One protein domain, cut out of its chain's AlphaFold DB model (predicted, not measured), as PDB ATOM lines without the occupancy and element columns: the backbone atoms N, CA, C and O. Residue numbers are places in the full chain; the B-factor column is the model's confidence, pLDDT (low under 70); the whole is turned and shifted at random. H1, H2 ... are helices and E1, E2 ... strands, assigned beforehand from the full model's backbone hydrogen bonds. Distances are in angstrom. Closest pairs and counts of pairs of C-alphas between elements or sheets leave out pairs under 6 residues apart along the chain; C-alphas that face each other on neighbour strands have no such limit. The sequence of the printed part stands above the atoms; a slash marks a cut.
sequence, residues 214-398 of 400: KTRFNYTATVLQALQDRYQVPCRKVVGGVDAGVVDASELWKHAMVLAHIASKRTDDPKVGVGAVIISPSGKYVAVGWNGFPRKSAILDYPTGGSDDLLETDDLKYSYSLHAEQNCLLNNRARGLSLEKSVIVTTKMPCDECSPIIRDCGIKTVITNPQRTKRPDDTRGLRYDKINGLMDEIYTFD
ATOM      1  N   LYS A 214       3.067 -48.278 -38.984       38.41
ATOM      2  CA  LYS A 214       2.176 -49.439 -38.884       38.41
ATOM      3  C   LYS A 214       0.878 -49.212 -38.096       38.41
ATOM      4  O   LYS A 214      -0.111 -49.833 -38.464       38.41
ATOM      5  N   THR A 215       0.811 -48.352 -37.074       49.88
ATOM      6  CA  THR A 215      -0.455 -48.172 -36.318       49.88
ATOM      7  C   THR A 215      -1.484 -47.298 -37.040       49.88
ATOM      8  O   THR A 215      -2.682 -47.484 -36.840       49.88
ATOM      9  N   ARG A 216      -1.057 -46.382 -37.926       53.88
ATOM     10  CA  ARG A 216      -1.964 -45.488 -38.680       53.88
ATOM     11  C   ARG A 216      -2.490 -46.099 -39.982       53.88
ATOM     12  O   ARG A 216      -3.479 -45.611 -40.519       53.88
ATOM     13  N   PHE A 217      -1.858 -47.170 -40.463       58.22
ATOM     14  CA  PHE A 217      -2.192 -47.850 -41.719       58.22
ATOM     15  C   PHE A 217      -3.056 -49.110 -41.536       58.22
ATOM     16  O   PHE A 217      -3.090 -49.968 -42.415       58.22
ATOM     17  N   ASN A 218      -3.761 -49.243 -40.407       63.12
ATOM     18  CA  ASN A 218      -4.626 -50.394 -40.143       63.12
ATOM     19  C   ASN A 218      -6.000 -50.238 -40.825       63.12
ATOM     20  O   ASN A 218      -7.029 -50.062 -40.170       63.12
ATOM     21  N   TYR A 219      -6.006 -50.251 -42.159       66.81
ATOM     22  CA  TYR A 219      -7.234 -50.342 -42.944       66.81
ATOM     23  C   TYR A 219      -7.722 -51.785 -42.932       66.81
ATOM     24  O   TYR A 219      -7.285 -52.609 -43.732       66.81
ATOM     25  N   THR A 220      -8.639 -52.102 -42.022       77.69
ATOM     26  CA  THR A 220      -9.399 -53.346 -42.151       77.69
ATOM     27  C   THR A 220     -10.300 -53.254 -43.382       77.69
ATOM     28  O   THR A 220     -10.699 -52.158 -43.789       77.69
ATOM     29  N   ALA A 221     -10.662 -54.403 -43.959       78.38
ATOM     30  CA  ALA A 221     -11.628 -54.453 -45.058       78.38
ATOM     31  C   ALA A 221     -12.918 -53.687 -44.705       78.38
ATOM     32  O   ALA A 221     -13.448 -52.949 -45.527       78.38
ATOM     33  N   THR A 222     -13.353 -53.764 -43.443       83.94
ATOM     34  CA  THR A 222     -14.515 -53.035 -42.918       83.94
ATOM     35  C   THR A 222     -14.346 -51.517 -42.963       83.94
ATOM     36  O   THR A 222     -15.280 -50.817 -43.339       83.94
ATOM     37  N   VAL A 223     -13.173 -50.983 -42.600       83.56
ATOM     38  CA  VAL A 223     -12.923 -49.530 -42.635       83.56
ATOM     39  C   VAL A 223     -12.905 -49.018 -44.072       83.56
ATOM     40  O   VAL A 223     -13.450 -47.949 -44.345       83.56
ATOM     41  N   LEU A 224     -12.296 -49.773 -44.991       85.19
ATOM     42  CA  LEU A 224     -12.277 -49.404 -46.404       85.19
ATOM     43  C   LEU A 224     -13.684 -49.454 -47.014       85.19
ATOM     44  O   LEU A 224     -14.069 -48.501 -47.684       85.19
ATOM     45  N   GLN A 225     -14.462 -50.499 -46.713       87.31
ATOM     46  CA  GLN A 225     -15.846 -50.622 -47.171       87.31
ATOM     47  C   GLN A 225     -16.713 -49.475 -46.639       87.31
ATOM     48  O   GLN A 225     -17.359 -48.787 -47.417       87.31
ATOM     49  N   ALA A 226     -16.644 -49.180 -45.337       88.31
ATOM     50  CA  ALA A 226     -17.389 -48.067 -44.746       88.31
ATOM     51  C   ALA A 226     -17.020 -46.713 -45.379       88.31
ATOM     52  O   ALA A 226     -17.865 -45.828 -45.514       88.31
ATOM     53  N   LEU A 227     -15.755 -46.540 -45.775       88.19
ATOM     54  CA  LEU A 227     -15.300 -45.342 -46.471       88.19
ATOM     55  C   LEU A 227     -15.826 -45.280 -47.912       88.19
ATOM     56  O   LEU A 227     -16.219 -44.205 -48.355       88.19
ATOM     57  N   GLN A 228     -15.858 -46.403 -48.629       89.12
ATOM     58  CA  GLN A 228     -16.464 -46.488 -49.961       89.12
ATOM     59  C   GLN A 228     -17.965 -46.192 -49.894       89.12
ATOM     60  O   GLN A 228     -18.436 -45.320 -50.623       89.12
ATOM     61  N   ASP A 229     -18.683 -46.832 -48.969       90.94
ATOM     62  CA  ASP A 229     -20.122 -46.652 -48.754       90.94
ATOM     63  C   ASP A 229     -20.457 -45.197 -48.402       90.94
ATOM     64  O   ASP A 229     -21.420 -44.634 -48.921       90.94
ATOM     65  N   ARG A 230     -19.614 -44.541 -47.587       91.50
ATOM     66  CA  ARG A 230     -19.759 -43.115 -47.248       91.50
ATOM     67  C   ARG A 230     -19.814 -42.226 -48.491       91.50
ATOM     68  O   ARG A 230     -20.505 -41.213 -48.460       91.50
ATOM     69  N   TYR A 231     -19.084 -42.571 -49.550       92.75
ATOM     70  CA  TYR A 231     -19.002 -41.773 -50.777       92.75
ATOM     71  C   TYR A 231     -19.911 -42.267 -51.904       92.75
ATOM     72  O   TYR A 231     -19.888 -41.686 -52.986       92.75
ATOM     73  N   GLN A 232     -20.789 -43.243 -51.646       89.75
ATOM     74  CA  GLN A 232     -21.898 -43.596 -52.542       89.75
ATOM     75  C   GLN A 232     -23.055 -42.586 -52.442       89.75
ATOM     76  O   GLN A 232     -24.221 -42.942 -52.297       89.75
ATOM     77  N   VAL A 233     -22.711 -41.299 -52.496       88.06
ATOM     78  CA  VAL A 233     -23.627 -40.159 -52.417       88.06
ATOM     79  C   VAL A 233     -23.312 -39.172 -53.541       88.06
ATOM     80  O   VAL A 233     -22.167 -39.119 -54.004       88.06
ATOM     81  N   PRO A 234     -24.295 -38.376 -53.990       88.44
ATOM     82  CA  PRO A 234     -24.052 -37.367 -55.007       88.44
ATOM     83  C   PRO A 234     -23.177 -36.219 -54.478       88.44
ATOM     84  O   PRO A 234     -22.960 -36.048 -53.270       88.44
ATOM     85  N   CYS A 235     -22.696 -35.396 -55.407       89.19
ATOM     86  CA  CYS A 235     -22.033 -34.135 -55.103       89.19
ATOM     87  C   CYS A 235     -23.011 -32.964 -55.257       89.19
ATOM     88  O   CYS A 235     -23.934 -32.998 -56.061       89.19
ATOM     89  N   ARG A 236     -22.784 -31.880 -54.522       89.25
ATOM     90  CA  ARG A 236     -23.484 -30.601 -54.676       89.25
ATOM     91  C   ARG A 236     -22.489 -29.539 -55.109       89.25
ATOM     92  O   ARG A 236     -21.424 -29.435 -54.499       89.25
ATOM     93  N   LYS A 237     -22.834 -28.745 -56.121       89.25
ATOM     94  CA  LYS A 237     -22.051 -27.560 -56.487       89.25
ATOM     95  C   LYS A 237     -22.304 -26.445 -55.467       89.25
ATOM     96  O   LYS A 237     -23.454 -26.110 -55.197       89.25
ATOM     97  N   VAL A 238     -21.241 -25.908 -54.875       85.38
ATOM     98  CA  VAL A 238     -21.297 -24.871 -53.823       85.38
ATOM     99  C   VAL A 238     -20.785 -23.522 -54.330       85.38
ATOM    100  O   VAL A 238     -21.205 -22.481 -53.836       85.38
ATOM    101  N   VAL A 239     -19.909 -23.527 -55.338       80.88
ATOM    102  CA  VAL A 239     -19.396 -22.325 -56.014       80.88
ATOM    103  C   VAL A 239     -19.440 -22.556 -57.527       80.88
ATOM    104  O   VAL A 239     -19.078 -23.645 -57.978       80.88
ATOM    105  N   GLY A 240     -19.903 -21.546 -58.281       63.97
ATOM    106  CA  GLY A 240     -19.928 -21.500 -59.753       63.97
ATOM    107  C   GLY A 240     -21.330 -21.487 -60.389       63.97
ATOM    108  O   GLY A 240     -21.872 -22.547 -60.690       63.97
ATOM    109  N   GLY A 241     -21.873 -20.295 -60.679       56.94
ATOM    110  CA  GLY A 241     -23.096 -20.086 -61.487       56.94
ATOM    111  C   GLY A 241     -24.435 -20.488 -60.839       56.94
ATOM    112  O   GLY A 241     -24.465 -21.114 -59.786       56.94
ATOM    113  N   VAL A 242     -25.553 -20.098 -61.474       48.94
ATOM    114  CA  VAL A 242     -26.945 -20.208 -60.960       48.94
ATOM    115  C   VAL A 242     -27.444 -21.665 -60.851       48.94
ATOM    116  O   VAL A 242     -28.418 -21.936 -60.154       48.94
ATOM    117  N   ASP A 243     -26.724 -22.626 -61.431       54.12
ATOM    118  CA  ASP A 243     -27.019 -24.058 -61.331       54.12
ATOM    119  C   ASP A 243     -26.359 -24.688 -60.092       54.12
ATOM    120  O   ASP A 243     -25.521 -25.591 -60.186       54.12
ATOM    121  N   ALA A 244     -26.735 -24.215 -58.899       58.41
ATOM    122  CA  ALA A 244     -26.424 -24.880 -57.630       58.41
ATOM    123  C   ALA A 244     -27.225 -26.195 -57.523       58.41
ATOM    124  O   ALA A 244     -28.190 -26.315 -56.768       58.41
ATOM    125  N   GLY A 245     -26.858 -27.169 -58.352       66.19
ATOM    126  CA  GLY A 245     -27.529 -28.453 -58.491       66.19
ATOM    127  C   GLY A 245     -26.809 -29.579 -57.756       66.19
ATOM    128  O   GLY A 245     -25.593 -29.557 -57.541       66.19
ATOM    129  N   VAL A 246     -27.586 -30.594 -57.383       72.38
ATOM    130  CA  VAL A 246     -27.056 -31.917 -57.046       72.38
ATOM    131  C   VAL A 246     -26.632 -32.584 -58.355       72.38
ATOM    132  O   VAL A 246     -27.421 -32.664 -59.293       72.38
ATOM    133  N   VAL A 247     -25.385 -33.035 -58.423       78.69
ATOM    134  CA  VAL A 247     -24.776 -33.704 -59.573       78.69
ATOM    135  C   VAL A 247     -24.416 -35.122 -59.154       78.69
ATOM    136  O   VAL A 247     -23.893 -35.331 -58.054       78.69
ATOM    137  N   ASP A 248     -24.679 -36.100 -60.019       76.06
ATOM    138  CA  ASP A 248     -24.198 -37.454 -59.770       76.06
ATOM    139  C   ASP A 248     -22.665 -37.456 -59.757       76.06
ATOM    140  O   ASP A 248     -22.005 -36.968 -60.680       76.06
ATOM    141  N   ALA A 249     -22.092 -37.930 -58.655       75.25
ATOM    142  CA  ALA A 249     -20.655 -37.893 -58.471       75.25
ATOM    143  C   ALA A 249     -20.021 -38.956 -59.365       75.25
ATOM    144  O   ALA A 249     -20.335 -40.138 -59.237       75.25
ATOM    145  N   SER A 250     -19.082 -38.556 -60.225       84.88
ATOM    146  CA  SER A 250     -18.301 -39.514 -61.009       84.88
ATOM    147  C   SER A 250     -17.692 -40.580 -60.090       84.88
ATOM    148  O   SER A 250     -17.087 -40.240 -59.068       84.88
ATOM    149  N   GLU A 251     -17.772 -41.858 -60.475       89.56
ATOM    150  CA  GLU A 251     -17.087 -42.960 -59.776       89.56
ATOM    151  C   GLU A 251     -15.599 -42.658 -59.550       89.56
ATOM    152  O   GLU A 251     -15.016 -43.009 -58.523       89.56
ATOM    153  N   LEU A 252     -14.996 -41.908 -60.474       92.62
ATOM    154  CA  LEU A 252     -13.616 -41.467 -60.373       92.62
ATOM    155  C   LEU A 252     -13.393 -40.484 -59.213       92.62
ATOM    156  O   LEU A 252     -12.382 -40.587 -58.516       92.62
ATOM    157  N   TRP A 253     -14.322 -39.552 -58.978       95.12
ATOM    158  CA  TRP A 253     -14.260 -38.605 -57.856       95.12
ATOM    159  C   TRP A 253     -14.469 -39.317 -56.522       95.12
ATOM    160  O   TRP A 253     -13.737 -39.041 -55.568       95.12
ATOM    161  N   LYS A 254     -15.413 -40.267 -56.462       94.69
ATOM    162  CA  LYS A 254     -15.638 -41.117 -55.281       94.69
ATOM    163  C   LYS A 254     -14.365 -41.888 -54.930       94.69
ATOM    164  O   LYS A 254     -13.868 -41.796 -53.807       94.69
ATOM    165  N   HIS A 255     -13.772 -42.568 -55.912       95.00
ATOM    166  CA  HIS A 255     -12.532 -43.320 -55.722       95.00
ATOM    167  C   HIS A 255     -11.350 -42.415 -55.331       95.00
ATOM    168  O   HIS A 255     -10.591 -42.738 -54.416       95.00
ATOM    169  N   ALA A 256     -11.220 -41.239 -55.954       96.75
ATOM    170  CA  ALA A 256     -10.185 -40.270 -55.597       96.75
ATOM    171  C   ALA A 256     -10.333 -39.739 -54.165       96.75
ATOM    172  O   ALA A 256      -9.330 -39.545 -53.481       96.75
ATOM    173  N   MET A 257     -11.564 -39.537 -53.689       96.56
ATOM    174  CA  MET A 257     -11.823 -39.110 -52.314       96.56
ATOM    175  C   MET A 257     -11.439 -40.199 -51.303       96.56
ATOM    176  O   MET A 257     -10.813 -39.903 -50.282       96.56
ATOM    177  N   VAL A 258     -11.729 -41.468 -51.606       94.56
ATOM    178  CA  VAL A 258     -11.251 -42.615 -50.810       94.56
ATOM    179  C   VAL A 258      -9.718 -42.628 -50.762       94.56
ATOM    180  O   VAL A 258      -9.134 -42.730 -49.680       94.56
ATOM    181  N   LEU A 259      -9.052 -42.441 -51.906       95.06
ATOM    182  CA  LEU A 259      -7.590 -42.365 -51.982       95.06
ATOM    183  C   LEU A 259      -7.021 -41.180 -51.182       95.06
ATOM    184  O   LEU A 259      -6.013 -41.335 -50.491       95.06
ATOM    185  N   ALA A 260      -7.678 -40.019 -51.216       96.69
ATOM    186  CA  ALA A 260      -7.296 -38.850 -50.428       96.69
ATOM    187  C   ALA A 260      -7.373 -39.141 -48.917       96.69
ATOM    188  O   ALA A 260      -6.458 -38.799 -48.165       96.69
ATOM    189  N   HIS A 261      -8.408 -39.848 -48.456       93.94
ATOM    190  CA  HIS A 261      -8.492 -40.300 -47.061       93.94
ATOM    191  C   HIS A 261      -7.383 -41.278 -46.684       93.94
ATOM    192  O   HIS A 261      -6.819 -41.148 -45.597       93.94
ATOM    193  N   ILE A 262      -7.025 -42.205 -47.573       92.12
ATOM    194  CA  ILE A 262      -5.882 -43.113 -47.372       92.12
ATOM    195  C   ILE A 262      -4.578 -42.321 -47.253       92.12
ATOM    196  O   ILE A 262      -3.812 -42.523 -46.307       92.12
ATOM    197  N   ALA A 263      -4.351 -41.364 -48.154       92.56
ATOM    198  CA  ALA A 263      -3.179 -40.497 -48.118       92.56
ATOM    199  C   ALA A 263      -3.085 -39.710 -46.801       92.56
ATOM    200  O   ALA A 263      -2.003 -39.624 -46.220       92.56
ATOM    201  N   SER A 264      -4.214 -39.217 -46.279       92.81
ATOM    202  CA  SER A 264      -4.264 -38.441 -45.031       92.81
ATOM    203  C   SER A 264      -3.677 -39.177 -43.817       92.81
ATOM    204  O   SER A 264      -3.182 -38.536 -42.893       92.81
ATOM    205  N   LYS A 265      -3.670 -40.520 -43.813       88.88
ATOM    206  CA  LYS A 265      -3.100 -41.325 -42.717       88.88
ATOM    207  C   LYS A 265      -1.578 -41.328 -42.675       88.88
ATOM    208  O   LYS A 265      -1.006 -41.763 -41.676       88.88
ATOM    209  N   ARG A 266      -0.927 -40.827 -43.727       86.88
ATOM    210  CA  ARG A 266       0.522 -40.606 -43.771       86.88
ATOM    211  C   ARG A 266       0.954 -39.312 -43.084       86.88
ATOM    212  O   ARG A 266       2.150 -39.069 -43.018       86.88
ATOM    213  N   THR A 267       0.012 -38.480 -42.632       86.75
ATOM    214  CA  THR A 267       0.332 -37.217 -41.961       86.75
ATOM    215  C   THR A 267       1.225 -37.427 -40.743       86.75
ATOM    216  O   THR A 267       1.062 -38.415 -40.024       86.75
ATOM    217  N   ASP A 268       2.105 -36.464 -40.479       79.50
ATOM    218  CA  ASP A 268       2.858 -36.365 -39.223       79.50
ATOM    219  C   ASP A 268       2.060 -35.607 -38.145       79.50
ATOM    220  O   ASP A 268       2.372 -35.686 -36.958       79.50
ATOM    221  N   ASP A 269       0.980 -34.917 -38.530       80.12
ATOM    222  CA  ASP A 269       0.121 -34.164 -37.618       80.12
ATOM    223  C   ASP A 269      -0.659 -35.128 -36.701       80.12
ATOM    224  O   ASP A 269      -1.426 -35.967 -37.186       80.12
ATOM    225  N   PRO A 270      -0.498 -35.047 -35.368       74.31
ATOM    226  CA  PRO A 270      -1.176 -35.958 -34.450       74.31
ATOM    227  C   PRO A 270      -2.683 -35.693 -34.335       74.31
ATOM    228  O   PRO A 270      -3.412 -36.565 -33.867       74.31
ATOM    229  N   LYS A 271      -3.159 -34.510 -34.742       78.19
ATOM    230  CA  LYS A 271      -4.550 -34.078 -34.551       78.19
ATOM    231  C   LYS A 271      -5.376 -34.161 -35.825       78.19
ATOM    232  O   LYS A 271      -6.558 -34.494 -35.768       78.19
ATOM    233  N   VAL A 272      -4.796 -33.794 -36.966       83.50
ATOM    234  CA  VAL A 272      -5.553 -33.599 -38.207       83.50
ATOM    235  C   VAL A 272      -4.801 -34.166 -39.405       83.50
ATOM    236  O   VAL A 272      -3.811 -33.594 -39.839       83.50
ATOM    237  N   GLY A 273      -5.342 -35.230 -40.001       90.62
ATOM    238  CA  GLY A 273      -4.929 -35.702 -41.323       90.62
ATOM    239  C   GLY A 273      -5.759 -35.070 -42.431       90.62
ATOM    240  O   GLY A 273      -6.988 -35.033 -42.356       90.62
ATOM    241  N   VAL A 274      -5.076 -34.592 -43.466       95.38
ATOM    242  CA  VAL A 274      -5.642 -34.103 -44.722       95.38
ATOM    243  C   VAL A 274      -4.900 -34.794 -45.858       95.38
ATOM    244  O   VAL A 274      -3.673 -34.895 -45.830       95.38
ATOM    245  N   GLY A 275      -5.632 -35.279 -46.851       97.44
ATOM    246  CA  GLY A 275      -5.075 -35.772 -48.105       97.44
ATOM    247  C   GLY A 275      -5.713 -35.104 -49.313       97.44
ATOM    248  O   GLY A 275      -6.849 -34.626 -49.231       97.44
ATOM    249  N   ALA A 276      -4.969 -35.089 -50.414       98.31
ATOM    250  CA  ALA A 276      -5.362 -34.520 -51.693       98.31
ATOM    251  C   ALA A 276      -4.869 -35.391 -52.857       98.31
ATOM    252  O   ALA A 276      -3.826 -36.041 -52.763       98.31
ATOM    253  N   VAL A 277      -5.614 -35.387 -53.958       97.75
ATOM    254  CA  VAL A 277      -5.346 -36.153 -55.180       97.75
ATOM    255  C   VAL A 277      -5.655 -35.273 -56.385       97.75
ATOM    256  O   VAL A 277      -6.689 -34.612 -56.404       97.75
ATOM    257  N   ILE A 278      -4.789 -35.271 -57.398       96.12
ATOM    258  CA  ILE A 278      -5.043 -34.579 -58.671       96.12
ATOM    259  C   ILE A 278      -5.388 -35.603 -59.744       96.12
ATOM    260  O   ILE A 278      -4.709 -36.626 -59.889       96.12
ATOM    261  N   ILE A 279      -6.429 -35.301 -60.513       94.31
ATOM    262  CA  ILE A 279      -6.919 -36.117 -61.618       94.31
ATOM    263  C   ILE A 279      -6.849 -35.285 -62.894       94.31
ATOM    264  O   ILE A 279      -7.388 -34.183 -62.959       94.31
ATOM    265  N   SER A 280      -6.180 -35.823 -63.907       92.06
ATOM    266  CA  SER A 280      -6.084 -35.207 -65.234       92.06
ATOM    267  C   SER A 280      -7.424 -35.247 -65.988       92.06
ATOM    268  O   SER A 280      -8.272 -36.089 -65.679       92.06
ATOM    269  N   PRO A 281      -7.595 -34.439 -67.052       90.50
ATOM    270  CA  PRO A 281      -8.796 -34.477 -67.895       90.50
ATOM    271  C   PRO A 281      -9.065 -35.848 -68.531       90.50
ATOM    272  O   PRO A 281     -10.211 -36.199 -68.781       90.50
ATOM    273  N   SER A 282      -8.020 -36.654 -68.764       90.25
ATOM    274  CA  SER A 282      -8.152 -38.027 -69.274       90.25
ATOM    275  C   SER A 282      -8.490 -39.056 -68.185       90.25
ATOM    276  O   SER A 282      -8.386 -40.254 -68.428       90.25
ATOM    277  N   GLY A 283      -8.777 -38.616 -66.956       89.38
ATOM    278  CA  GLY A 283      -9.124 -39.473 -65.823       89.38
ATOM    279  C   GLY A 283      -7.946 -40.179 -65.135       89.38
ATOM    280  O   GLY A 283      -8.161 -41.036 -64.281       89.38
ATOM    281  N   LYS A 284      -6.694 -39.841 -65.472       91.12
ATOM    282  CA  LYS A 284      -5.503 -40.435 -64.833       91.12
ATOM    283  C   LYS A 284      -5.173 -39.720 -63.527       91.12
ATOM    284  O   LYS A 284      -5.185 -38.488 -63.497       91.12
ATOM    285  N   TYR A 285      -4.790 -40.480 -62.503       92.38
ATOM    286  CA  TYR A 285      -4.205 -39.947 -61.272       92.38
ATOM    287  C   TYR A 285      -2.822 -39.360 -61.549       92.38
ATOM    288  O   TYR A 285      -1.923 -40.063 -62.007       92.38
ATOM    289  N   VAL A 286      -2.666 -38.068 -61.278       91.50
ATOM    290  CA  VAL A 286      -1.436 -37.311 -61.549       91.50
ATOM    291  C   VAL A 286      -0.538 -37.287 -60.319       91.50
ATOM    292  O   VAL A 286       0.660 -37.554 -60.404       91.50
ATOM    293  N   ALA A 287      -1.122 -36.965 -59.164       93.88
ATOM    294  CA  ALA A 287      -0.387 -36.777 -57.925       93.88
ATOM    295  C   ALA A 287      -1.256 -37.067 -56.702       93.88
ATOM    296  O   ALA A 287      -2.486 -36.996 -56.761       93.88
ATOM    297  N   VAL A 288      -0.585 -37.365 -55.591       95.69
ATOM    298  CA  VAL A 288      -1.181 -37.539 -54.266       95.69
ATOM    299  C   VAL A 288      -0.342 -36.762 -53.253       95.69
ATOM    300  O   VAL A 288       0.893 -36.777 -53.303       95.69
ATOM    301  N   GLY A 289      -1.010 -36.101 -52.314       95.38
ATOM    302  CA  GLY A 289      -0.386 -35.358 -51.226       95.38
ATOM    303  C   GLY A 289      -1.122 -35.544 -49.908       95.38
ATOM    304  O   GLY A 289      -2.292 -35.919 -49.867       95.38
ATOM    305  N   TRP A 290      -0.411 -35.287 -48.818       95.50
ATOM    306  CA  TRP A 290      -0.938 -35.262 -47.458       95.50
ATOM    307  C   TRP A 290      -0.253 -34.144 -46.679       95.50
ATOM    308  O   TRP A 290       0.840 -33.718 -47.055       95.50
ATOM    309  N   ASN A 291      -0.891 -33.628 -45.633       94.50
ATOM    310  CA  ASN A 291      -0.273 -32.599 -44.799       94.50
ATOM    311  C   ASN A 291       0.835 -33.194 -43.916       94.50
ATOM    312  O   ASN A 291       0.708 -34.317 -43.426       94.50
ATOM    313  N   GLY A 292       1.897 -32.435 -43.678       91.62
ATOM    314  CA  GLY A 292       3.041 -32.885 -42.882       91.62
ATOM    315  C   GLY A 292       4.125 -31.820 -42.794       91.62
ATOM    316  O   GLY A 292       3.983 -30.740 -43.370       91.62
ATOM    317  N   PHE A 293       5.195 -32.115 -42.065       90.50
ATOM    318  CA  PHE A 293       6.352 -31.222 -41.999       90.50
ATOM    319  C   PHE A 293       7.229 -31.366 -43.253       90.50
ATOM    320  O   PHE A 293       7.035 -32.309 -44.032       90.50
ATOM    321  N   PRO A 294       8.165 -30.431 -43.497       89.38
ATOM    322  CA  PRO A 294       9.061 -30.520 -44.637       89.38
ATOM    323  C   PRO A 294       9.796 -31.867 -44.691       89.38
ATOM    324  O   PRO A 294      10.018 -32.546 -43.685       89.38
ATOM    325  N   ARG A 295      10.161 -32.294 -45.892       83.00
ATOM    326  CA  ARG A 295      10.778 -33.595 -46.150       83.00
ATOM    327  C   ARG A 295      12.001 -33.817 -45.255       83.00
ATOM    328  O   ARG A 295      12.834 -32.932 -45.137       83.00
ATOM    329  N   LYS A 296      12.134 -35.055 -44.754       82.44
ATOM    330  CA  LYS A 296      13.192 -35.542 -43.841       82.44
ATOM    331  C   LYS A 296      13.175 -34.914 -42.438       82.44
ATOM    332  O   LYS A 296      14.135 -35.119 -41.704       82.44
ATOM    333  N   SER A 297      12.132 -34.167 -42.066       82.81
ATOM    334  CA  SER A 297      12.021 -33.665 -40.692       82.81
ATOM    335  C   SER A 297      11.940 -34.840 -39.717       82.81
ATOM    336  O   SER A 297      11.234 -35.822 -39.978       82.81
ATOM    337  N   ALA A 298      12.662 -34.743 -38.609       75.25
ATOM    338  CA  ALA A 298      12.569 -35.643 -37.478       75.25
ATOM    339  C   ALA A 298      11.400 -35.258 -36.556       75.25
ATOM    340  O   ALA A 298      10.766 -34.202 -36.667       75.25
ATOM    341  N   ILE A 299      11.094 -36.162 -35.627       69.12
ATOM    342  CA  ILE A 299      10.122 -35.912 -34.565       69.12
ATOM    343  C   ILE A 299      10.656 -34.761 -33.696       69.12
ATOM    344  O   ILE A 299      11.784 -34.837 -33.227       69.12
ATOM    345  N   LEU A 300       9.822 -33.740 -33.461       75.06
ATOM    346  CA  LEU A 300      10.115 -32.513 -32.692       75.06
ATOM    347  C   LEU A 300      10.954 -31.430 -33.390       75.06
ATOM    348  O   LEU A 300      11.173 -30.384 -32.779       75.06
ATOM    349  N   ASP A 301      11.313 -31.584 -34.668       77.81
ATOM    350  CA  ASP A 301      11.938 -30.481 -35.425       77.81
ATOM    351  C   ASP A 301      11.036 -29.234 -35.463       77.81
ATOM    352  O   ASP A 301      11.511 -28.097 -35.484       77.81
ATOM    353  N   TYR A 302       9.717 -29.439 -35.416       83.56
ATOM    354  CA  TYR A 302       8.720 -28.379 -35.457       83.56
ATOM    355  C   TYR A 302       7.653 -28.553 -34.373       83.56
ATOM    356  O   TYR A 302       7.330 -29.685 -33.994       83.56
ATOM    357  N   PRO A 303       7.051 -27.446 -33.896       82.19
ATOM    358  CA  PRO A 303       5.925 -27.511 -32.979       82.19
ATOM    359  C   PRO A 303       4.750 -28.280 -33.589       82.19
ATOM    360  O   PRO A 303       4.400 -28.084 -34.753       82.19
ATOM    361  N   THR A 304       4.100 -29.131 -32.795       78.81
ATOM    362  CA  THR A 304       2.894 -29.884 -33.198       78.81
ATOM    363  C   THR A 304       1.598 -29.270 -32.667       78.81
ATOM    364  O   THR A 304       0.505 -29.775 -32.955       78.81
ATOM    365  N   GLY A 305       1.722 -28.195 -31.885       74.06
ATOM    366  CA  GLY A 305       0.618 -27.460 -31.288       74.06
ATOM    367  C   GLY A 305      -0.341 -26.903 -32.338       74.06
ATOM    368  O   GLY A 305       0.064 -26.426 -33.402       74.06
ATOM    369  N   GLY A 306      -1.634 -27.012 -32.061       73.19
ATOM    370  CA  GLY A 306      -2.703 -26.388 -32.833       73.19
ATOM    371  C   GLY A 306      -3.291 -25.186 -32.100       73.19
ATOM    372  O   GLY A 306      -3.026 -24.968 -30.925       73.19
ATOM    373  N   SER A 307      -4.160 -24.444 -32.785       66.69
ATOM    374  CA  SER A 307      -4.852 -23.263 -32.242       66.69
ATOM    375  C   SER A 307      -5.599 -23.509 -30.929       66.69
ATOM    376  O   SER A 307      -5.871 -22.572 -30.188       66.69
ATOM    377  N   ASP A 308      -5.972 -24.763 -30.673       65.75
ATOM    378  CA  ASP A 308      -6.755 -25.170 -29.512       65.75
ATOM    379  C   ASP A 308      -5.873 -25.380 -28.254       65.75
ATOM    380  O   ASP A 308      -6.415 -25.567 -27.171       65.75
ATOM    381  N   ASP A 309      -4.535 -25.332 -28.373       67.88
ATOM    382  CA  ASP A 309      -3.590 -25.619 -27.275       67.88
ATOM    383  C   ASP A 309      -3.214 -24.401 -26.412       67.88
ATOM    384  O   ASP A 309      -2.351 -24.517 -25.550       67.88
ATOM    385  N   LEU A 310      -3.850 -23.237 -26.621       68.12
ATOM    386  CA  LEU A 310      -3.550 -21.981 -25.904       68.12
ATOM    387  C   LEU A 310      -2.049 -21.618 -25.898       68.12
ATOM    388  O   LEU A 310      -1.533 -21.083 -24.921       68.12
ATOM    389  N   LEU A 311      -1.355 -21.920 -26.996       69.94
ATOM    390  CA  LEU A 311       0.066 -21.633 -27.175       69.94
ATOM    391  C   LEU A 311       0.287 -20.255 -27.801       69.94
ATOM    392  O   LEU A 311      -0.593 -19.710 -28.477       69.94
ATOM    393  N   GLU A 312       1.498 -19.729 -27.625       61.91
ATOM    394  CA  GLU A 312       1.964 -18.578 -28.389       61.91
ATOM    395  C   GLU A 312       1.968 -18.890 -29.890       61.91
ATOM    396  O   GLU A 312       2.115 -20.038 -30.316       61.91
ATOM    397  N   THR A 313       1.797 -17.860 -30.725       64.44
ATOM    398  CA  THR A 313       1.656 -18.044 -32.179       64.44
ATOM    399  C   THR A 313       2.856 -18.732 -32.820       64.44
ATOM    400  O   THR A 313       2.689 -19.433 -33.817       64.44
ATOM    401  N   ASP A 314       4.041 -18.547 -32.246       63.25
ATOM    402  CA  ASP A 314       5.315 -19.036 -32.777       63.25
ATOM    403  C   ASP A 314       5.525 -20.535 -32.481       63.25
ATOM    404  O   ASP A 314       6.267 -21.218 -33.200       63.25
ATOM    405  N   ASP A 315       4.781 -21.057 -31.499       68.44
ATOM    406  CA  ASP A 315       4.707 -22.468 -31.108       68.44
ATOM    407  C   ASP A 315       3.548 -23.216 -31.787       68.44
ATOM    408  O   ASP A 315       3.287 -24.394 -31.517       68.44
ATOM    409  N   LEU A 316       2.848 -22.557 -32.713       77.94
ATOM    410  CA  LEU A 316       1.857 -23.207 -33.558       77.94
ATOM    411  C   LEU A 316       2.515 -23.826 -34.793       77.94
ATOM    412  O   LEU A 316       3.371 -23.239 -35.453       77.94
ATOM    413  N   LYS A 317       2.026 -25.000 -35.185       78.31
ATOM    414  CA  LYS A 317       2.555 -25.754 -36.333       78.31
ATOM    415  C   LYS A 317       2.387 -25.080 -37.704       78.31
ATOM    416  O   LYS A 317       3.036 -25.492 -38.661       78.31
ATOM    417  N   TYR A 318       1.491 -24.098 -37.832       83.06
ATOM    418  CA  TYR A 318       0.968 -23.614 -39.122       83.06
ATOM    419  C   TYR A 318       2.026 -22.970 -40.031       83.06
ATOM    420  O   TYR A 318       1.980 -23.131 -41.251       83.06
ATOM    421  N   SER A 319       3.021 -22.301 -39.446       85.44
ATOM    422  CA  SER A 319       4.127 -21.703 -40.204       85.44
ATOM    423  C   SER A 319       5.074 -22.743 -40.810       85.44
ATOM    424  O   SER A 319       5.832 -22.416 -41.720       85.44
ATOM    425  N   TYR A 320       5.020 -23.986 -40.329       89.38
ATOM    426  CA  TYR A 320       5.986 -25.034 -40.655       89.38
ATOM    427  C   TYR A 320       5.365 -26.187 -41.441       89.38
ATOM    428  O   TYR A 320       6.020 -26.776 -42.300       89.38
ATOM    429  N   SER A 321       4.097 -26.516 -41.179       90.81
ATOM    430  CA  SER A 321       3.421 -27.605 -41.876       90.81
ATOM    431  C   SER A 321       3.061 -27.220 -43.312       90.81
ATOM    432  O   SER A 321       2.571 -26.124 -43.604       90.81
ATOM    433  N   LEU A 322       3.299 -28.154 -44.228       94.19
ATOM    434  CA  LEU A 322       2.758 -28.106 -45.575       94.19
ATOM    435  C   LEU A 322       1.370 -28.734 -45.595       94.19
ATOM    436  O   LEU A 322       1.111 -29.756 -44.951       94.19
ATOM    437  N   HIS A 323       0.482 -28.127 -46.370       95.69
ATOM    438  CA  HIS A 323      -0.863 -28.639 -46.596       95.69
ATOM    439  C   HIS A 323      -0.858 -29.773 -47.627       95.69
ATOM    440  O   HIS A 323       0.088 -29.943 -48.403       95.69
ATOM    441  N   ALA A 324      -1.926 -30.571 -47.638       97.06
ATOM    442  CA  ALA A 324      -2.026 -31.719 -48.530       97.06
ATOM    443  C   ALA A 324      -2.008 -31.302 -50.002       97.06
ATOM    444  O   ALA A 324      -1.380 -31.968 -50.816       97.06
ATOM    445  N   GLU A 325      -2.646 -30.181 -50.321       97.25
ATOM    446  CA  GLU A 325      -2.726 -29.576 -51.645       97.25
ATOM    447  C   GLU A 325      -1.349 -29.106 -52.118       97.25
ATOM    448  O   GLU A 325      -0.934 -29.452 -53.222       97.25
ATOM    449  N   GLN A 326      -0.599 -28.411 -51.254       96.25
ATOM    450  CA  GLN A 326       0.780 -27.980 -51.527       96.25
ATOM    451  C   GLN A 326       1.679 -29.185 -51.813       96.25
ATOM    452  O   GLN A 326       2.386 -29.210 -52.818       96.25
ATOM    453  N   ASN A 327       1.610 -30.219 -50.969       95.62
ATOM    454  CA  ASN A 327       2.362 -31.454 -51.182       95.62
ATOM    455  C   ASN A 327       1.899 -32.219 -52.424       95.62
ATOM    456  O   ASN A 327       2.726 -32.831 -53.089       95.62
ATOM    457  N   CYS A 328       0.610 -32.193 -52.760       95.19
ATOM    458  CA  CYS A 328       0.080 -32.849 -53.952       95.19
ATOM    459  C   CYS A 328       0.613 -32.184 -55.225       95.19
ATOM    460  O   CYS A 328       1.144 -32.869 -56.097       95.19
ATOM    461  N   LEU A 329       0.563 -30.850 -55.287       94.44
ATOM    462  CA  LEU A 329       1.117 -30.064 -56.392       94.44
ATOM    463  C   LEU A 329       2.634 -30.240 -56.498       94.44
ATOM    464  O   LEU A 329       3.144 -30.496 -57.586       94.44
ATOM    465  N   LEU A 330       3.351 -30.203 -55.371       92.31
ATOM    466  CA  LEU A 330       4.783 -30.484 -55.359       92.31
ATOM    467  C   LEU A 330       5.083 -31.932 -55.753       92.31
ATOM    468  O   LEU A 330       6.084 -32.149 -56.407       92.31
ATOM    469  N   ASN A 331       4.273 -32.934 -55.413       88.50
ATOM    470  CA  ASN A 331       4.533 -34.337 -55.776       88.50
ATOM    471  C   ASN A 331       4.164 -34.686 -57.222       88.50
ATOM    472  O   ASN A 331       4.455 -35.804 -57.660       88.50
ATOM    473  N   ASN A 332       3.525 -33.772 -57.954       81.06
ATOM    474  CA  ASN A 332       3.253 -33.954 -59.370       81.06
ATOM    475  C   ASN A 332       4.557 -34.292 -60.105       81.06
ATOM    476  O   ASN A 332       5.524 -33.548 -60.026       81.06
ATOM    477  N   ARG A 333       4.602 -35.439 -60.791       64.50
ATOM    478  CA  ARG A 333       5.774 -35.855 -61.581       64.50
ATOM    479  C   ARG A 333       5.797 -35.221 -62.968       64.50
ATOM    480  O   ARG A 333       6.851 -35.165 -63.580       64.50
ATOM    481  N   ALA A 334       4.656 -34.726 -63.434       59.62
ATOM    482  CA  ALA A 334       4.509 -33.943 -64.649       59.62
ATOM    483  C   ALA A 334       4.679 -32.441 -64.339       59.62
ATOM    484  O   ALA A 334       3.807 -31.639 -64.678       59.62
ATOM    485  N   ARG A 335       5.741 -32.052 -63.612       66.69
ATOM    486  CA  ARG A 335       5.998 -30.624 -63.351       66.69
ATOM    487  C   ARG A 335       6.456 -29.929 -64.634       66.69
ATOM    488  O   ARG A 335       7.074 -30.560 -65.488       66.69
ATOM    489  N   GLY A 336       6.104 -28.655 -64.781       58.81
ATOM    490  CA  GLY A 336       6.272 -27.909 -66.034       58.81
ATOM    491  C   GLY A 336       5.193 -28.186 -67.092       58.81
ATOM    492  O   GLY A 336       5.185 -27.539 -68.136       58.81
ATOM    493  N   LEU A 337       4.250 -29.104 -66.829       61.28
ATOM    494  CA  LEU A 337       3.045 -29.282 -67.639       61.28
ATOM    495  C   LEU A 337       1.848 -28.614 -66.963       61.28
ATOM    496  O   LEU A 337       1.634 -28.732 -65.757       61.28
ATOM    497  N   SER A 338       1.051 -27.926 -67.774       73.25
ATOM    498  CA  SER A 338      -0.180 -27.276 -67.341       73.25
ATOM    499  C   SER A 338      -1.161 -28.291 -66.743       73.25
ATOM    500  O   SER A 338      -1.455 -29.316 -67.361       73.25
ATOM    501  N   LEU A 339      -1.703 -27.990 -65.557       89.50
ATOM    502  CA  LEU A 339      -2.787 -28.763 -64.944       89.50
ATOM    503  C   LEU A 339      -4.167 -28.217 -65.344       89.50
ATOM    504  O   LEU A 339      -5.160 -28.509 -64.677       89.50
ATOM    505  N   GLU A 340      -4.251 -27.459 -66.442       89.62
ATOM    506  CA  GLU A 340      -5.514 -26.943 -66.968       89.62
ATOM    507  C   GLU A 340      -6.545 -28.061 -67.136       89.62
ATOM    508  O   GLU A 340      -6.246 -29.164 -67.608       89.62
ATOM    509  N   LYS A 341      -7.780 -27.765 -66.717       90.75
ATOM    510  CA  LYS A 341      -8.922 -28.698 -66.689       90.75
ATOM    511  C   LYS A 341      -8.735 -29.931 -65.789       90.75
ATOM    512  O   LYS A 341      -9.625 -30.780 -65.751       90.75
ATOM    513  N   SER A 342      -7.615 -30.062 -65.080       94.38
ATOM    514  CA  SER A 342      -7.477 -31.082 -64.039       94.38
ATOM    515  C   SER A 342      -8.354 -30.720 -62.844       94.38
ATOM    516  O   SER A 342      -8.693 -29.555 -62.624       94.38
ATOM    517  N   VAL A 343      -8.698 -31.731 -62.058       95.56
ATOM    518  CA  VAL A 343      -9.510 -31.589 -60.848       95.56
ATOM    519  C   VAL A 343      -8.663 -31.981 -59.646       95.56
ATOM    520  O   VAL A 343      -7.986 -33.013 -59.677       95.56
ATOM    521  N   ILE A 344      -8.714 -31.185 -58.578       97.00
ATOM    522  CA  ILE A 344      -8.129 -31.564 -57.288       97.00
ATOM    523  C   ILE A 344      -9.227 -32.038 -56.333       97.00
ATOM    524  O   ILE A 344     -10.222 -31.353 -56.101       97.00
ATOM    525  N   VAL A 345      -9.043 -33.233 -55.783       97.81
ATOM    526  CA  VAL A 345      -9.932 -33.855 -54.800       97.81
ATOM    527  C   VAL A 345      -9.235 -33.835 -53.448       97.81
ATOM    528  O   VAL A 345      -8.144 -34.383 -53.323       97.81
ATOM    529  N   THR A 346      -9.833 -33.214 -52.433       97.50
ATOM    530  CA  THR A 346      -9.212 -33.047 -51.109       97.50
ATOM    531  C   THR A 346     -10.178 -33.350 -49.969       97.50
ATOM    532  O   THR A 346     -11.361 -33.034 -50.004       97.50
ATOM    533  N   THR A 347      -9.672 -33.981 -48.915       95.75
ATOM    534  CA  THR A 347     -10.474 -34.342 -47.731       95.75
ATOM    535  C   THR A 347     -10.981 -33.138 -46.925       95.75
ATOM    536  O   THR A 347     -11.927 -33.295 -46.148       95.75
ATOM    537  N   LYS A 348     -10.380 -31.954 -47.098       93.06
ATOM    538  CA  LYS A 348     -10.806 -30.678 -46.501       93.06
ATOM    539  C   LYS A 348     -10.727 -29.573 -47.542       93.06
ATOM    540  O   LYS A 348      -9.903 -29.656 -48.440       93.06
ATOM    541  N   MET A 349     -11.541 -28.529 -47.388       90.88
ATOM    542  CA  MET A 349     -11.505 -27.393 -48.308       90.88
ATOM    543  C   MET A 349     -10.094 -26.773 -48.347       90.88
ATOM    544  O   MET A 349      -9.525 -26.553 -47.270       90.88
ATOM    545  N   PRO A 350      -9.565 -26.435 -49.539       92.06
ATOM    546  CA  PRO A 350      -8.335 -25.665 -49.651       92.06
ATOM    547  C   PRO A 350      -8.438 -24.328 -48.912       92.06
ATOM    548  O   PRO A 350      -9.470 -23.659 -48.944       92.06
ATOM    549  N   CYS A 351      -7.355 -23.928 -48.248       89.31
ATOM    550  CA  CYS A 351      -7.281 -22.639 -47.566       89.31
ATOM    551  C   CYS A 351      -6.992 -21.470 -48.516       89.31
ATOM    552  O   CYS A 351      -6.773 -21.650 -49.717       89.31
ATOM    553  N   ASP A 352      -6.952 -20.272 -47.947       84.56
ATOM    554  CA  ASP A 352      -6.537 -19.021 -48.579       84.56
ATOM    555  C   ASP A 352      -5.066 -19.020 -49.030       84.56
ATOM    556  O   ASP A 352      -4.739 -18.333 -49.987       84.56
ATOM    557  N   GLU A 353      -4.191 -19.839 -48.435       88.69
ATOM    558  CA  GLU A 353      -2.831 -20.055 -48.964       88.69
ATOM    559  C   GLU A 353      -2.793 -21.049 -50.136       88.69
ATOM    560  O   GLU A 353      -1.971 -20.916 -51.036       88.69
ATOM    561  N   CYS A 354      -3.644 -22.082 -50.135       93.88
ATOM    562  CA  CYS A 354      -3.601 -23.151 -51.141       93.88
ATOM    563  C   CYS A 354      -4.386 -22.803 -52.401       93.88
ATOM    564  O   CYS A 354      -3.962 -23.156 -53.498       93.88
ATOM    565  N   SER A 355      -5.519 -22.116 -52.262       93.25
ATOM    566  CA  SER A 355      -6.401 -21.795 -53.387       93.25
ATOM    567  C   SER A 355      -5.713 -20.952 -54.467       93.25
ATOM    568  O   SER A 355      -5.816 -21.320 -55.637       93.25
ATOM    569  N   PRO A 356      -4.936 -19.902 -54.132       91.62
ATOM    570  CA  PRO A 356      -4.183 -19.155 -55.135       91.62
ATOM    571  C   PRO A 356      -3.134 -20.012 -55.858       91.62
ATOM    572  O   PRO A 356      -2.962 -19.881 -57.066       91.62
ATOM    573  N   ILE A 357      -2.480 -20.939 -55.146       93.75
ATOM    574  CA  ILE A 357      -1.478 -21.856 -55.715       93.75
ATOM    575  C   ILE A 357      -2.136 -22.849 -56.685       93.75
ATOM    576  O   ILE A 357      -1.649 -23.053 -57.792       93.75
ATOM    577  N   ILE A 358      -3.265 -23.444 -56.287       93.88
ATOM    578  CA  ILE A 358      -4.056 -24.358 -57.127       93.88
ATOM    579  C   ILE A 358      -4.486 -23.646 -58.418       93.88
ATOM    580  O   ILE A 358      -4.326 -24.205 -59.507       93.88
ATOM    581  N   ARG A 359      -4.973 -22.403 -58.295       92.06
ATOM    582  CA  ARG A 359      -5.401 -21.574 -59.427       92.06
ATOM    583  C   ARG A 359      -4.245 -21.255 -60.371       92.06
ATOM    584  O   ARG A 359      -4.414 -21.395 -61.580       92.06
ATOM    585  N   ASP A 360      -3.085 -20.878 -59.841       89.88
ATOM    586  CA  ASP A 360      -1.895 -20.577 -60.647       89.88
ATOM    587  C   ASP A 360      -1.368 -21.798 -61.416       89.88
ATOM    588  O   ASP A 360      -0.822 -21.637 -62.505       89.88
ATOM    589  N   CYS A 361      -1.598 -23.018 -60.920       90.44
ATOM    590  CA  CYS A 361      -1.306 -24.245 -61.668       90.44
ATOM    591  C   CYS A 361      -2.316 -24.552 -62.794       90.44
ATOM    592  O   CYS A 361      -2.122 -25.517 -63.539       90.44
ATOM    593  N   GLY A 362      -3.402 -23.780 -62.915       91.06
ATOM    594  CA  GLY A 362      -4.461 -23.970 -63.913       91.06
ATOM    595  C   GLY A 362      -5.624 -24.858 -63.455       91.06
ATOM    596  O   GLY A 362      -6.539 -25.119 -64.237       91.06
ATOM    597  N   ILE A 363      -5.639 -25.313 -62.197       93.88
ATOM    598  CA  ILE A 363      -6.759 -26.088 -61.646       93.88
ATOM    599  C   ILE A 363      -7.835 -25.117 -61.161       93.88
ATOM    600  O   ILE A 363      -7.579 -24.254 -60.323       93.88
ATOM    601  N   LYS A 364      -9.055 -25.277 -61.680       92.50
ATOM    602  CA  LYS A 364     -10.191 -24.377 -61.402       92.50
ATOM    603  C   LYS A 364     -11.389 -25.093 -60.771       92.50
ATOM    604  O   LYS A 364     -12.328 -24.431 -60.335       92.50
ATOM    605  N   THR A 365     -11.322 -26.423 -60.687       94.44
ATOM    606  CA  THR A 365     -12.369 -27.289 -60.135       94.44
ATOM    607  C   THR A 365     -11.842 -28.059 -58.926       94.44
ATOM    608  O   THR A 365     -10.840 -28.778 -59.017       94.44
ATOM    609  N   VAL A 366     -12.540 -27.935 -57.798       95.50
ATOM    610  CA  VAL A 366     -12.205 -28.598 -56.527       95.50
ATOM    611  C   VAL A 366     -13.345 -29.514 -56.096       95.50
ATOM    612  O   VAL A 366     -14.496 -29.084 -56.036       95.50
ATOM    613  N   ILE A 367     -13.027 -30.753 -55.716       95.69
ATOM    614  CA  ILE A 367     -13.966 -31.667 -55.049       95.69
ATOM    615  C   ILE A 367     -13.523 -31.848 -53.598       95.69
ATOM    616  O   ILE A 367     -12.377 -32.214 -53.334       95.69
ATOM    617  N   THR A 368     -14.413 -31.612 -52.637       95.06
ATOM    618  CA  THR A 368     -14.073 -31.681 -51.209       95.06
ATOM    619  C   THR A 368     -15.196 -32.269 -50.353       95.06
ATOM    620  O   THR A 368     -16.303 -32.530 -50.819       95.06
ATOM    621  N   ASN A 369     -14.924 -32.513 -49.073       92.69
ATOM    622  CA  ASN A 369     -15.983 -32.696 -48.084       92.69
ATOM    623  C   ASN A 369     -16.632 -31.350 -47.717       92.69
ATOM    624  O   ASN A 369     -15.962 -30.314 -47.805       92.69
ATOM    625  N   PRO A 370     -17.896 -31.354 -47.250       86.75
ATOM    626  CA  PRO A 370     -18.551 -30.155 -46.751       86.75
ATOM    627  C   PRO A 370     -17.752 -29.506 -45.621       86.75
ATOM    628  O   PRO A 370     -17.494 -30.122 -44.583       86.75
ATOM    629  N   GLN A 371     -17.399 -28.236 -45.797       81.94
ATOM    630  CA  GLN A 371     -16.839 -27.435 -44.723       81.94
ATOM    631  C   GLN A 371     -17.926 -27.073 -43.707       81.94
ATOM    632  O   GLN A 371     -18.922 -26.438 -44.047       81.94
ATOM    633  N   ARG A 372     -17.697 -27.428 -42.440       73.31
ATOM    634  CA  ARG A 372     -18.500 -26.955 -41.306       73.31
ATOM    635  C   ARG A 372     -17.695 -25.919 -40.535       73.31
ATOM    636  O   ARG A 372     -16.537 -26.168 -40.192       73.31
ATOM    637  N   THR A 373     -18.281 -24.757 -40.275       68.19
ATOM    638  CA  THR A 373     -17.682 -23.791 -39.352       68.19
ATOM    639  C   THR A 373     -17.767 -24.358 -37.934       68.19
ATOM    640  O   THR A 373     -18.776 -24.954 -37.557       68.19
ATOM    641  N   LYS A 374     -16.693 -24.223 -37.139       65.69
ATOM    642  CA  LYS A 374     -16.709 -24.665 -35.730       65.69
ATOM    643  C   LYS A 374     -17.754 -23.875 -34.926       65.69
ATOM    644  O   LYS A 374     -18.339 -24.422 -33.998       65.69
ATOM    645  N   ARG A 375     -17.970 -22.599 -35.281       66.00
ATOM    646  CA  ARG A 375     -18.988 -21.702 -34.716       66.00
ATOM    647  C   ARG A 375     -19.562 -20.784 -35.808       66.00
ATOM    648  O   ARG A 375     -18.832 -20.485 -36.757       66.00
ATOM    649  N   PRO A 376     -20.823 -20.327 -35.705       60.94
ATOM    650  CA  PRO A 376     -21.446 -19.455 -36.709       60.94
ATOM    651  C   PRO A 376     -20.711 -18.119 -36.923       60.94
ATOM    652  O   PRO A 376     -20.680 -17.599 -38.034       60.94
ATOM    653  N   ASP A 377     -20.083 -17.594 -35.872       66.44
ATOM    654  CA  ASP A 377     -19.373 -16.313 -35.808       66.44
ATOM    655  C   ASP A 377     -17.866 -16.416 -36.114       66.44
ATOM    656  O   ASP A 377     -17.179 -15.400 -36.215       66.44
ATOM    657  N   ASP A 378     -17.326 -17.624 -36.313       65.19
ATOM    658  CA  ASP A 378     -15.886 -17.823 -36.502       65.19
ATOM    659  C   ASP A 378     -15.421 -17.348 -37.886       65.19
ATOM    660  O   ASP A 378     -15.565 -18.050 -38.895       65.19
ATOM    661  N   THR A 379     -14.875 -16.131 -37.945       63.22
ATOM    662  CA  THR A 379     -14.297 -15.506 -39.150       63.22
ATOM    663  C   THR A 379     -12.897 -16.015 -39.486       63.22
ATOM    664  O   THR A 379     -12.414 -15.814 -40.606       63.22
ATOM    665  N   ARG A 380     -12.238 -16.717 -38.556       60.34
ATOM    666  CA  ARG A 380     -10.862 -17.210 -38.724       60.34
ATOM    667  C   ARG A 380     -10.807 -18.544 -39.467       60.34
ATOM    668  O   ARG A 380      -9.792 -18.846 -40.084       60.34
ATOM    669  N   GLY A 381     -11.899 -19.307 -39.467       64.56
ATOM    670  CA  GLY A 381     -11.993 -20.600 -40.145       64.56
ATOM    671  C   GLY A 381     -11.954 -20.551 -41.682       64.56
ATOM    672  O   GLY A 381     -12.071 -19.491 -42.309       64.56
ATOM    673  N   LEU A 382     -11.811 -21.741 -42.277       72.69
ATOM    674  CA  LEU A 382     -11.979 -21.988 -43.712       72.69
ATOM    675  C   LEU A 382     -13.435 -21.742 -44.102       72.69
ATOM    676  O   LEU A 382     -14.347 -22.279 -43.464       72.69
ATOM    677  N   ARG A 383     -13.648 -20.947 -45.145       76.38
ATOM    678  CA  ARG A 383     -14.972 -20.585 -45.638       76.38
ATOM    679  C   ARG A 383     -14.930 -20.443 -47.163       76.38
ATOM    680  O   ARG A 383     -13.896 -20.077 -47.715       76.38
ATOM    681  N   TYR A 384     -16.046 -20.748 -47.827       80.50
ATOM    682  CA  TYR A 384     -16.124 -20.740 -49.294       80.50
ATOM    683  C   TYR A 384     -16.053 -19.325 -49.887       80.50
ATOM    684  O   TYR A 384     -15.556 -19.153 -50.994       80.50
ATOM    685  N   ASP A 385     -16.507 -18.312 -49.147       77.69
ATOM    686  CA  ASP A 385     -16.426 -16.896 -49.526       77.69
ATOM    687  C   ASP A 385     -14.975 -16.434 -49.723       77.69
ATOM    688  O   ASP A 385     -14.690 -15.730 -50.688       77.69
ATOM    689  N   LYS A 386     -14.045 -16.893 -48.875       74.88
ATOM    690  CA  LYS A 386     -12.614 -16.539 -48.947       74.88
ATOM    691  C   LYS A 386     -11.910 -17.017 -50.216       74.88
ATOM    692  O   LYS A 386     -10.839 -16.515 -50.536       74.88
ATOM    693  N   ILE A 387     -12.475 -18.004 -50.903       78.50
ATOM    694  CA  ILE A 387     -11.884 -18.610 -52.104       78.50
ATOM    695  C   ILE A 387     -12.743 -18.367 -53.351       78.50
ATOM    696  O   ILE A 387     -12.439 -18.875 -54.433       78.50
ATOM    697  N   ASN A 388     -13.808 -17.575 -53.209       77.44
ATOM    698  CA  ASN A 388     -14.663 -17.182 -54.315       77.44
ATOM    699  C   ASN A 388     -13.869 -16.329 -55.320       77.44
ATOM    700  O   ASN A 388     -13.091 -15.461 -54.933       77.44
ATOM    701  N   GLY A 389     -14.037 -16.598 -56.615       80.12
ATOM    702  CA  GLY A 389     -13.266 -15.950 -57.683       80.12
ATOM    703  C   GLY A 389     -11.870 -16.540 -57.937       80.12
ATOM    704  O   GLY A 389     -11.293 -16.268 -58.987       80.12
ATOM    705  N   LEU A 390     -11.344 -17.391 -57.044       85.38
ATOM    706  CA  LEU A 390     -10.133 -18.184 -57.317       85.38
ATOM    707  C   LEU A 390     -10.473 -19.518 -57.990       85.38
ATOM    708  O   LEU A 390      -9.750 -19.968 -58.880       85.38
ATOM    709  N   MET A 391     -11.578 -20.139 -57.578       89.81
ATOM    710  CA  MET A 391     -12.083 -21.388 -58.150       89.81
ATOM    711  C   MET A 391     -13.342 -21.120 -58.967       89.81
ATOM    712  O   MET A 391     -14.241 -20.421 -58.501       89.81
ATOM    713  N   ASP A 392     -13.408 -21.706 -60.162       90.56
ATOM    714  CA  ASP A 392     -14.593 -21.610 -61.018       90.56
ATOM    715  C   ASP A 392     -15.694 -22.521 -60.466       90.56
ATOM    716  O   ASP A 392     -16.872 -22.162 -60.468       90.56
ATOM    717  N   GLU A 393     -15.304 -23.698 -59.963       91.19
ATOM    718  CA  GLU A 393     -16.236 -24.707 -59.478       91.19
ATOM    719  C   GLU A 393     -15.748 -25.393 -58.204       91.19
ATOM    720  O   GLU A 393     -14.623 -25.895 -58.124       91.19
ATOM    721  N   ILE A 394     -16.631 -25.480 -57.210       91.81
ATOM    722  CA  ILE A 394     -16.392 -26.269 -56.000       91.81
ATOM    723  C   ILE A 394     -17.562 -27.211 -55.787       91.81
ATOM    724  O   ILE A 394     -18.706 -26.768 -55.664       91.81
ATOM    725  N   TYR A 395     -17.264 -28.502 -55.689       93.12
ATOM    726  CA  TYR A 395     -18.234 -29.549 -55.411       93.12
ATOM    727  C   TYR A 395     -17.971 -30.181 -54.049       93.12
ATOM    728  O   TYR A 395     -16.829 -30.455 -53.675       93.12
ATOM    729  N   THR A 396     -19.045 -30.467 -53.319       93.19
ATOM    730  CA  THR A 396     -18.984 -31.168 -52.036       93.19
ATOM    731  C   THR A 396     -19.807 -32.436 -52.065       93.19
ATOM    732  O   THR A 396     -20.950 -32.393 -52.509       93.19
ATOM    733  N   PHE A 397     -19.288 -33.544 -51.542       92.19
ATOM    734  CA  PHE A 397     -20.112 -34.738 -51.323       92.19
ATOM    735  C   PHE A 397     -21.211 -34.470 -50.291       92.19
ATOM    736  O   PHE A 397     -20.936 -33.856 -49.259       92.19
ATOM    737  N   ASP A 398     -22.426 -34.971 -50.519       86.62
ATOM    738  CA  ASP A 398     -23.554 -34.839 -49.581       86.62
ATOM    739  C   ASP A 398     -23.456 -35.852 -48.422       86.62
ATOM    740  O   ASP A 398     -24.362 -36.634 -48.135       86.62
TER     741      ASP A 398
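This is residues 214 to 398 of the 400 residues of an uncharacterized protein of Synchytrium microbalum (UniProt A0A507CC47). With little regular structure, this model has a strongly twisted six-stranded sheet between H2 and H3, in three layers; H1 packs on H2, H4 on H3. The printed part has 185 residues, 68 in named elements, helices and strands mixed: H1 E1 H2 E2 E3 H3 E4 H4 E5 E6. The mixed sheet runs E1 E6 E5 E4 E2 E3. It is compact, radius of gyration of the C-alphas 16.5 A, spanning 45 by 40 by 37 A.

Find C-alpha 221 at (-11.628, -54.453, -45.058), beginning H1, residues 221 to 230; E1, 235 to 239, H2, 251 to 264 and 20.1 A long, E2, 275 to 279, E3, 285 to 290, H3, 324 to 331, E4, 343 to 346, H4, 354 to 360, and E5, 365 to 368, follow. E6, 393 to 397, ends at C-alpha (-20.112, -34.738, -51.323).

In hairpin E2 and E3, find N 276 and O 289 within hydrogen-bond range, 2.9 A. H2 and H3 are on opposite faces, heights 6.7 A and 5.8 A. Leu 227 of H1 touches Val 258 of H2, C-alphas 6.5 A apart. Every helix's O i to N i+4 pairs are within range.

The printed part has no cut; residues 375 to 380 stand free, and 36 residues are under pLDDT 70.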